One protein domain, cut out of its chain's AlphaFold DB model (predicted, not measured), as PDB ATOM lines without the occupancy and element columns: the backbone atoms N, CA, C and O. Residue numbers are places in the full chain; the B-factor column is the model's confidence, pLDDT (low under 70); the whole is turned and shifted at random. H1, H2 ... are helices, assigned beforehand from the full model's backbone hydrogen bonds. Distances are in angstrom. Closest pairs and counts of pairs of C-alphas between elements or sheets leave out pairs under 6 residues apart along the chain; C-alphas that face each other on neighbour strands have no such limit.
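AT A GLANCE: This is residues 10 to 70 of the 477 residues of an uncharacterized protein of Puccinia triticina (isolate 1-1 / race 1 (BBBD)) (UniProt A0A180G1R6). Three helices make a loose, elongated zigzag: H1 folds back beside the beginning of H2, and beyond the far end of H2 the printed part turns back into H3, which crosses H2 at a steep angle with few close approaches. After H3 a stretch with no named element, residues 60 to 70, runs on toward the end of the domain where H1 turns into H2. The printed part has 61 residues, with three named helices in the order H1, H2, H3 and no named strand; the class is all helix. The whole is only just loose, close to compact, with a radius of gyration of the C-alphas of 12.7 A, and the C-alphas span 37 by 21 by 15 A.

IN THESE COORDINATES: Find C-alpha 10 at (127.947, 105.622, 187.203); here H1 begins, residues 10 to 18, 12.1 A from first to last C-alpha. After a link of 4 residues, at C-alpha 23 at (133.950, 109.857, 199.175), H2 begins and runs through residues 23 to 37, 20.4 A from first to last C-alpha. After a link of 6 residues comes H3, residues 44 to 59, the longest helix with 16 residues and 22.4 A from first to last C-alpha; it ends at C-alpha 59 at (116.171, 98.504, 194.226).

HOW THE PARTS SIT: Start from H1 and look across to H2: they are close but not clearly touching, and their closest C-alphas, those of Val 11 and Arg 26, are 7.3 A apart. Their lines stand at a shallow tilt of 18 degrees, and they run opposite ways. Move on along H2 to Arg 32, where H3 comes nearest: the closest C-alphas of H2 and H3, those of Arg 32 and Val 50, are 6.2 A apart. H2 and H3 are near each other, close but not clearly touching, with 2 pairs of C-alphas within 8 A. Their lines stand at a steep tilt of 58 degrees, and they run opposite ways. H1 and H3 are apart. Look at the backbone O and N atoms inside H1, H2 and H3, and you will find every O i to N i+4 pair within hydrogen-bond range.

THE WHOLE: Look for the two C-alphas farthest apart, those of Gly 19 and Val 41, 37.2 A from each other. The first and last printed C-alphas, those of Ala 10 and Asn 70, are 15.1 A apart. The printed part has no cut; the link from H1 to H2 is tight, and the link from H2 to H3 is short. Read the B-factor column for the model's confidence: the mean pLDDT of the printed part is 70.9, and 28 residues are under 70, namely residues 10 to 24, 38 to 39 and 60 to 70. H1 has a mean pLDDT of 60, H2 of 77 and H3 of 82.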
ATOM      1  N   ALA A  10     129.123 104.870 186.725       57.38
ATOM      2  CA  ALA A  10     127.947 105.622 187.203       57.38
ATOM      3  C   ALA A  10     128.263 106.718 188.246       57.38
ATOM      4  O   ALA A  10     127.743 107.833 188.159       57.38
ATOM      5  N   VAL A  11     129.133 106.423 189.220       56.66
ATOM      6  CA  VAL A  11     129.503 107.386 190.274       56.66
ATOM      7  C   VAL A  11     130.509 108.419 189.773       56.66
ATOM      8  O   VAL A  11     130.409 109.582 190.156       56.66
ATOM      9  N   GLU A  12     131.436 108.049 188.885       60.56
ATOM     10  CA  GLU A  12     132.383 109.006 188.293       60.56
ATOM     11  C   GLU A  12     131.701 109.955 187.296       60.56
ATOM     12  O   GLU A  12     131.962 111.163 187.324       60.56
ATOM     13  N   ASP A  13     130.776 109.448 186.476       61.12
ATOM     14  CA  ASP A  13     129.997 110.257 185.533       61.12
ATOM     15  C   ASP A  13     129.072 111.231 186.288       61.12
ATOM     16  O   ASP A  13     128.985 112.415 185.952       61.12
ATOM     17  N   SER A  14     128.442 110.776 187.376       57.09
ATOM     18  CA  SER A  14     127.563 111.615 188.205       57.09
ATOM     19  C   SER A  14     128.338 112.628 189.055       57.09
ATOM     20  O   SER A  14     127.914 113.778 189.160       57.09
ATOM     21  N   ALA A  15     129.508 112.264 189.595       58.97
ATOM     22  CA  ALA A  15     130.408 113.205 190.272       58.97
ATOM     23  C   ALA A  15     130.879 114.320 189.326       58.97
ATOM     24  O   ALA A  15     131.004 115.477 189.734       58.97
ATOM     25  N   SER A  16     131.100 113.987 188.052       63.22
ATOM     26  CA  SER A  16     131.437 114.960 187.010       63.22
ATOM     27  C   SER A  16     130.258 115.881 186.687       63.22
ATOM     28  O   SER A  16     130.454 117.083 186.525       63.22
ATOM     29  N   ARG A  17     129.030 115.343 186.652       61.97
ATOM     30  CA  ARG A  17     127.801 116.109 186.395       61.97
ATOM     31  C   ARG A  17     127.415 117.045 187.546       61.97
ATOM     32  O   ARG A  17     127.002 118.170 187.290       61.97
ATOM     33  N   LEU A  18     127.522 116.581 188.790       61.28
ATOM     34  CA  LEU A  18     127.115 117.326 189.990       61.28
ATOM     35  C   LEU A  18     128.251 118.183 190.573       61.28
ATOM     36  O   LEU A  18     128.005 119.057 191.397       61.28
ATOM     37  N   GLY A  19     129.505 117.926 190.188       56.50
ATOM     38  CA  GLY A  19     130.679 118.588 190.765       56.50
ATOM     39  C   GLY A  19     130.984 118.178 192.214       56.50
ATOM     40  O   GLY A  19     131.826 118.804 192.860       56.50
ATOM     41  N   VAL A  20     130.330 117.128 192.726       57.44
ATOM     42  CA  VAL A  20     130.455 116.632 194.105       57.44
ATOM     43  C   VAL A  20     131.241 115.322 194.122       57.44
ATOM     44  O   VAL A  20     130.971 114.406 193.348       57.44
ATOM     45  N   LYS A  21     132.221 115.211 195.027       62.66
ATOM     46  CA  LYS A  21     132.958 113.962 195.272       62.66
ATOM     47  C   LYS A  21     132.342 113.219 196.454       62.66
ATOM     48  O   LYS A  21     132.642 113.546 197.599       62.66
ATOM     49  N   ASP A  22     131.542 112.198 196.174       66.94
ATOM     50  CA  ASP A  22     130.996 111.311 197.201       66.94
ATOM     51  C   ASP A  22     132.052 110.291 197.661       66.94
ATOM     52  O   ASP A  22     132.209 109.204 197.104       66.94
ATOM     53  N   ILE A  23     132.855 110.686 198.652       69.62
ATOM     54  CA  ILE A  23     133.950 109.857 199.175       69.62
ATOM     55  C   ILE A  23     133.410 108.592 199.847       69.62
ATOM     56  O   ILE A  23     134.049 107.547 199.737       69.62
ATOM     57  N   LEU A  24     132.254 108.666 200.511       69.38
ATOM     58  CA  LEU A  24     131.673 107.531 201.226       69.38
ATOM     59  C   LEU A  24     131.256 106.442 200.239       69.38
ATOM     60  O   LEU A  24     131.767 105.326 200.318       69.38
ATOM     61  N   ASN A  25     130.438 106.786 199.245       72.06
ATOM     62  CA  ASN A  25     129.987 105.804 198.263       72.06
ATOM     63  C   ASN A  25     131.114 105.334 197.347       72.06
ATOM     64  O   ASN A  25     131.179 104.151 197.017       72.06
ATOM     65  N   ARG A  26     132.086 106.199 197.024       73.38
ATOM     66  CA  ARG A  26     133.300 105.754 196.328       73.38
ATOM     67  C   ARG A  26     134.078 104.719 197.143       73.38
ATOM     68  O   ARG A  26     134.549 103.748 196.567       73.38
ATOM     69  N   THR A  27     134.184 104.895 198.461       77.94
ATOM     70  CA  THR A  27     134.875 103.938 199.343       77.94
ATOM     71  C   THR A  27     134.134 102.603 199.403       77.94
ATOM     72  O   THR A  27     134.772 101.560 199.312       77.94
ATOM     73  N   LEU A  28     132.799 102.620 199.484       78.50
ATOM     74  CA  LEU A  28     131.975 101.404 199.448       78.50
ATOM     75  C   LEU A  28     132.136 100.644 198.121       78.50
ATOM     76  O   LEU A  28     132.317  99.427 198.115       78.50
ATOM     77  N   ILE A  29     132.144 101.368 196.999       75.81
ATOM     78  CA  ILE A  29     132.341 100.798 195.661       75.81
ATOM     79  C   ILE A  29     133.755 100.239 195.493       75.81
ATOM     80  O   ILE A  29     133.919  99.119 195.011       75.81
ATOM     81  N   ASP A  30     134.777 100.993 195.900       80.00
ATOM     82  CA  ASP A  30     136.170 100.549 195.851       80.00
ATOM     83  C   ASP A  30     136.374  99.302 196.728       80.00
ATOM     84  O   ASP A  30     137.072  98.373 196.317       80.00
ATOM     85  N   TRP A  31     135.710  99.230 197.888       81.50
ATOM     86  CA  TRP A  31     135.760  98.060 198.762       81.50
ATOM     87  C   TRP A  31     135.080  96.836 198.137       81.50
ATOM     88  O   TRP A  31     135.665  95.752 198.150       81.50
ATOM     89  N   ARG A  32     133.918  97.002 197.486       81.12
ATOM     90  CA  ARG A  32     133.279  95.935 196.693       81.12
ATOM     91  C   ARG A  32     134.223  95.397 195.617       81.12
ATOM     92  O   ARG A  32     134.401  94.188 195.508       81.12
ATOM     93  N   TYR A  33     134.847  96.276 194.830       79.94
ATOM     94  CA  TYR A  33     135.793  95.842 193.798       79.94
ATOM     95  C   TYR A  33     137.025  95.154 194.389       79.94
ATOM     96  O   TYR A  33     137.503  94.186 193.805       79.94
ATOM     97  N   ALA A  34     137.517  95.602 195.546       82.25
ATOM     98  CA  ALA A  34     138.629  94.954 196.231       82.25
ATOM     99  C   ALA A  34     138.278  93.524 196.679       82.25
ATOM    100  O   ALA A  34     139.093  92.625 196.491       82.25
ATOM    101  N   ILE A  35     137.069  93.304 197.210       82.50
ATOM    102  CA  ILE A  35     136.574  91.971 197.588       82.50
ATOM    103  C   ILE A  35     136.452  91.073 196.349       82.50
ATOM    104  O   ILE A  35     136.935  89.946 196.360       82.50
ATOM    105  N   LEU A  36     135.867  91.579 195.258       77.56
ATOM    106  CA  LEU A  36     135.669  90.814 194.019       77.56
ATOM    107  C   LEU A  36     136.976  90.518 193.262       77.56
ATOM    108  O   LEU A  36     137.061  89.525 192.546       77.56
ATOM    109  N   ALA A  37     137.988  91.379 193.395       77.75
ATOM    110  CA  ALA A  37     139.294  91.206 192.758       77.75
ATOM    111  C   ALA A  37     140.223  90.266 193.541       77.75
ATOM    112  O   ALA A  37     141.177  89.726 192.972       77.75
ATOM    113  N   GLN A  38     139.975  90.056 194.838       69.88
ATOM    114  CA  GLN A  38     140.681  89.038 195.603       69.88
ATOM    115  C   GLN A  38     140.190  87.666 195.138       69.88
ATOM    116  O   GLN A  38     139.094  87.246 195.473       69.88
ATOM    117  N   GLY A  39     141.018  86.924 194.398       62.94
ATOM    118  CA  GLY A  39     140.740  85.538 193.979       62.94
ATOM    119  C   GLY A  39     140.665  84.515 195.127       62.94
ATOM    120  O   GLY A  39     140.934  83.336 194.918       62.94
ATOM    121  N   LYS A  40     140.366  84.963 196.352       74.31
ATOM    122  CA  LYS A  40     140.119  84.153 197.546       74.31
ATOM    123  C   LYS A  40     138.612  84.031 197.759       74.31
ATOM    124  O   LYS A  40     137.850  84.900 197.353       74.31
ATOM    125  N   VAL A  41     138.180  82.958 198.422       74.81
ATOM    126  CA  VAL A  41     136.771  82.804 198.812       74.81
ATOM    127  C   VAL A  41     136.409  83.935 199.789       74.81
ATOM    128  O   VAL A  41     137.061  84.027 200.831       74.81
ATOM    129  N   PRO A  42     135.403  84.780 199.487       76.44
ATOM    130  CA  PRO A  42     135.011  85.875 200.368       76.44
ATOM    131  C   PRO A  42     134.487  85.352 201.707       76.44
ATOM    132  O   PRO A  42     133.771  84.344 201.762       76.44
ATOM    133  N   THR A  43     134.807  86.063 202.784       84.06
ATOM    134  CA  THR A  43     134.311  85.788 204.137       84.06
ATOM    135  C   THR A  43     132.786  85.936 204.180       84.06
ATOM    136  O   THR A  43     132.214  86.707 203.414       84.06
ATOM    137  N   ALA A  44     132.098  85.266 205.112       83.81
ATOM    138  CA  ALA A  44     130.637  85.373 205.250       83.81
ATOM    139  C   ALA A  44     130.144  86.834 205.356       83.81
ATOM    140  O   ALA A  44     129.167  87.199 204.714       83.81
ATOM    141  N   ARG A  45     130.870  87.693 206.090       84.38
ATOM    142  CA  ARG A  45     130.576  89.137 206.181       84.38
ATOM    143  C   ARG A  45     130.768  89.883 204.857       84.38
ATOM    144  O   ARG A  45     130.014  90.800 204.570       84.38
ATOM    145  N   GLU A  46     131.767  89.502 204.064       85.25
ATOM    146  CA  GLU A  46     132.055  90.129 202.768       85.25
ATOM    147  C   GLU A  46     131.015  89.730 201.717       85.25
ATOM    148  O   GLU A  46     130.621  90.570 200.916       85.25
ATOM    149  N   LYS A  47     130.518  88.485 201.756       83.69
ATOM    150  CA  LYS A  47     129.389  88.056 200.915       83.69
ATOM    151  C   LYS A  47     128.125  88.849 201.221       83.69
ATOM    152  O   LYS A  47     127.569  89.432 200.301       83.69
ATOM    153  N   VAL A  48     127.744  88.931 202.500       88.75
ATOM    154  CA  VAL A  48     126.578  89.717 202.942       88.75
ATOM    155  C   VAL A  48     126.708  91.171 202.492       88.75
ATOM    156  O   VAL A  48     125.791  91.700 201.883       88.75
ATOM    157  N   PHE A  49     127.875  91.792 202.687       86.81
ATOM    158  CA  PHE A  49     128.121  93.165 202.243       86.81
ATOM    159  C   PHE A  49     127.960  93.356 200.724       86.81
ATOM    160  O   PHE A  49     127.355  94.334 200.286       86.81
ATOM    161  N   VAL A  50     128.510  92.449 199.905       84.25
ATOM    162  CA  VAL A  50     128.405  92.540 198.437       84.25
ATOM    163  C   VAL A  50     126.965  92.314 197.970       84.25
ATOM    164  O   VAL A  50     126.513  93.039 197.085       84.25
ATOM    165  N   GLU A  51     126.251  91.359 198.565       85.31
ATOM    166  CA  GLU A  51     124.842  91.068 198.269       85.31
ATOM    167  C   GLU A  51     123.928  92.239 198.663       85.31
ATOM    168  O   GLU A  51     123.134  92.689 197.838       85.31
ATOM    169  N   GLU A  52     124.098  92.799 199.866       83.88
ATOM    170  CA  GLU A  52     123.368  93.987 200.329       83.88
ATOM    171  C   GLU A  52     123.614  95.185 199.406       83.88
ATOM    172  O   GLU A  52     122.667  95.853 198.987       83.88
ATOM    173  N   LEU A  53     124.873  95.437 199.025       81.25
ATOM    174  CA  LEU A  53     125.190  96.496 198.071       81.25
ATOM    175  C   LEU A  53     124.531  96.250 196.714       81.25
ATOM    176  O   LEU A  53     123.951  97.178 196.159       81.25
ATOM    177  N   GLU A  54     124.605  95.037 196.157       80.56
ATOM    178  CA  GLU A  54     123.972  94.714 194.872       80.56
ATOM    179  C   GLU A  54     122.452  94.850 194.904       80.56
ATOM    180  O   GLU A  54     121.851  95.264 193.907       80.56
ATOM    181  N   GLN A  55     121.833  94.540 196.038       82.50
ATOM    182  CA  GLN A  55     120.407  94.732 196.232       82.50
ATOM    183  C   GLN A  55     120.051  96.222 196.282       82.50
ATOM    184  O   GLN A  55     119.158  96.652 195.554       82.50
ATOM    185  N   ILE A  56     120.832  97.037 197.002       75.94
ATOM    186  CA  ILE A  56     120.708  98.503 196.977       75.94
ATOM    187  C   ILE A  56     120.894  99.042 195.546       75.94
ATOM    188  O   ILE A  56     120.110  99.882 195.108       75.94
ATOM    189  N   PHE A  57     121.862  98.519 194.779       71.38
ATOM    190  CA  PHE A  57     122.086  98.910 193.380       71.38
ATOM    191  C   PHE A  57     120.874  98.654 192.474       71.38
ATOM    192  O   PHE A  57     120.660  99.410 191.524       71.38
ATOM    193  N   LYS A  58     120.113  97.584 192.732       74.81
ATOM    194  CA  LYS A  58     118.942  97.198 191.932       74.81
ATOM    195  C   LYS A  58     117.667  97.910 192.366       74.81
ATOM    196  O   LYS A  58     116.888  98.310 191.506       74.81
ATOM    197  N   GLU A  59     117.442  98.030 193.670       78.69
ATOM    198  CA  GLU A  59     116.171  98.504 194.226       78.69
ATOM    199  C   GLU A  59     116.142 100.024 194.412       78.69
ATOM    200  O   GLU A  59     115.107 100.650 194.196       78.69
ATOM    201  N   LEU A  60     117.273 100.632 194.785       69.56
ATOM    202  CA  LEU A  60     117.369 102.047 195.150       69.56
ATOM    203  C   LEU A  60     118.640 102.686 194.556       69.56
ATOM    204  O   LEU A  60     119.511 103.153 195.289       69.56
ATOM    205  N   PRO A  61     118.770 102.780 193.221       63.31
ATOM    206  CA  PRO A  61     119.952 103.377 192.600       63.31
ATOM    207  C   PRO A  61     120.188 104.846 193.007       63.31
ATOM    208  O   PRO A  61     121.313 105.333 192.923       63.31
ATOM    209  N   GLU A  62     119.164 105.552 193.494       60.78
ATOM    210  CA  GLU A  62     119.279 106.927 193.999       60.78
ATOM    211  C   GLU A  62     119.941 107.028 195.390       60.78
ATOM    212  O   GLU A  62     120.524 108.064 195.702       60.78
ATOM    213  N   THR A  63     119.914 105.969 196.214       59.59
ATOM    214  CA  THR A  63     120.545 105.950 197.555       59.59
ATOM    215  C   THR A  63     122.022 105.554 197.523       59.59
ATOM    216  O   THR A  63     122.732 105.721 198.513       59.59
ATOM    217  N   LEU A  64     122.509 105.086 196.366       56.53
ATOM    218  CA  LEU A  64     123.938 104.898 196.072       56.53
ATOM    219  C   LEU A  64     124.713 106.211 196.008       56.53
ATOM    220  O   LEU A  64     125.942 106.200 195.946       56.53
ATOM    221  N   PHE A  65     123.996 107.326 195.935       58.34
ATOM    222  CA  PHE A  65     124.529 108.638 196.217       58.34
ATOM    223  C   PHE A  65     124.096 109.022 197.617       58.34
ATOM    224  O   PHE A  65     122.965 108.773 198.038       58.34
ATOM    225  N   ASN A  66     125.006 109.638 198.358       57.56
ATOM    226  CA  ASN A  66     124.694 110.117 199.678       57.56
ATOM    227  C   ASN A  66     123.533 111.103 199.503       57.56
ATOM    228  O   ASN A  66     123.660 112.047 198.723       57.56
ATOM    229  N   LEU A  67     122.398 110.894 200.179       54.31
ATOM    230  CA  LEU A  67     121.271 111.831 200.089       54.31
ATOM    231  C   LEU A  67     121.712 113.253 200.478       54.31
ATOM    232  O   LEU A  67     121.193 114.230 199.941       54.31
ATOM    233  N   PHE A  68     122.748 113.371 201.320       51.12
ATOM    234  CA  PHE A  68     123.407 114.635 201.647       51.12
ATOM    235  C   PHE A  68     124.200 115.267 200.475       51.12
ATOM    236  O   PHE A  68     124.679 116.388 200.586       51.12
ATOM    237  N   CYS A  69     124.355 114.595 199.338       49.47
ATOM    238  CA  CYS A  69     124.987 115.124 198.126       49.47
ATOM    239  C   CYS A  69     123.975 115.562 197.053       49.47
ATOM    240  O   CYS A  69     124.361 116.293 196.146       49.47
ATOM    241  N   ASN A  70     122.686 115.214 197.189       51.53
ATOM    242  CA  ASN A  70     121.579 115.777 196.392       51.53
ATOM    243  C   ASN A  70     121.086 117.134 196.937       51.53
ATOM    244  O   ASN A  70     120.014 117.632 196.583       51.53
TER     245      ASN A  70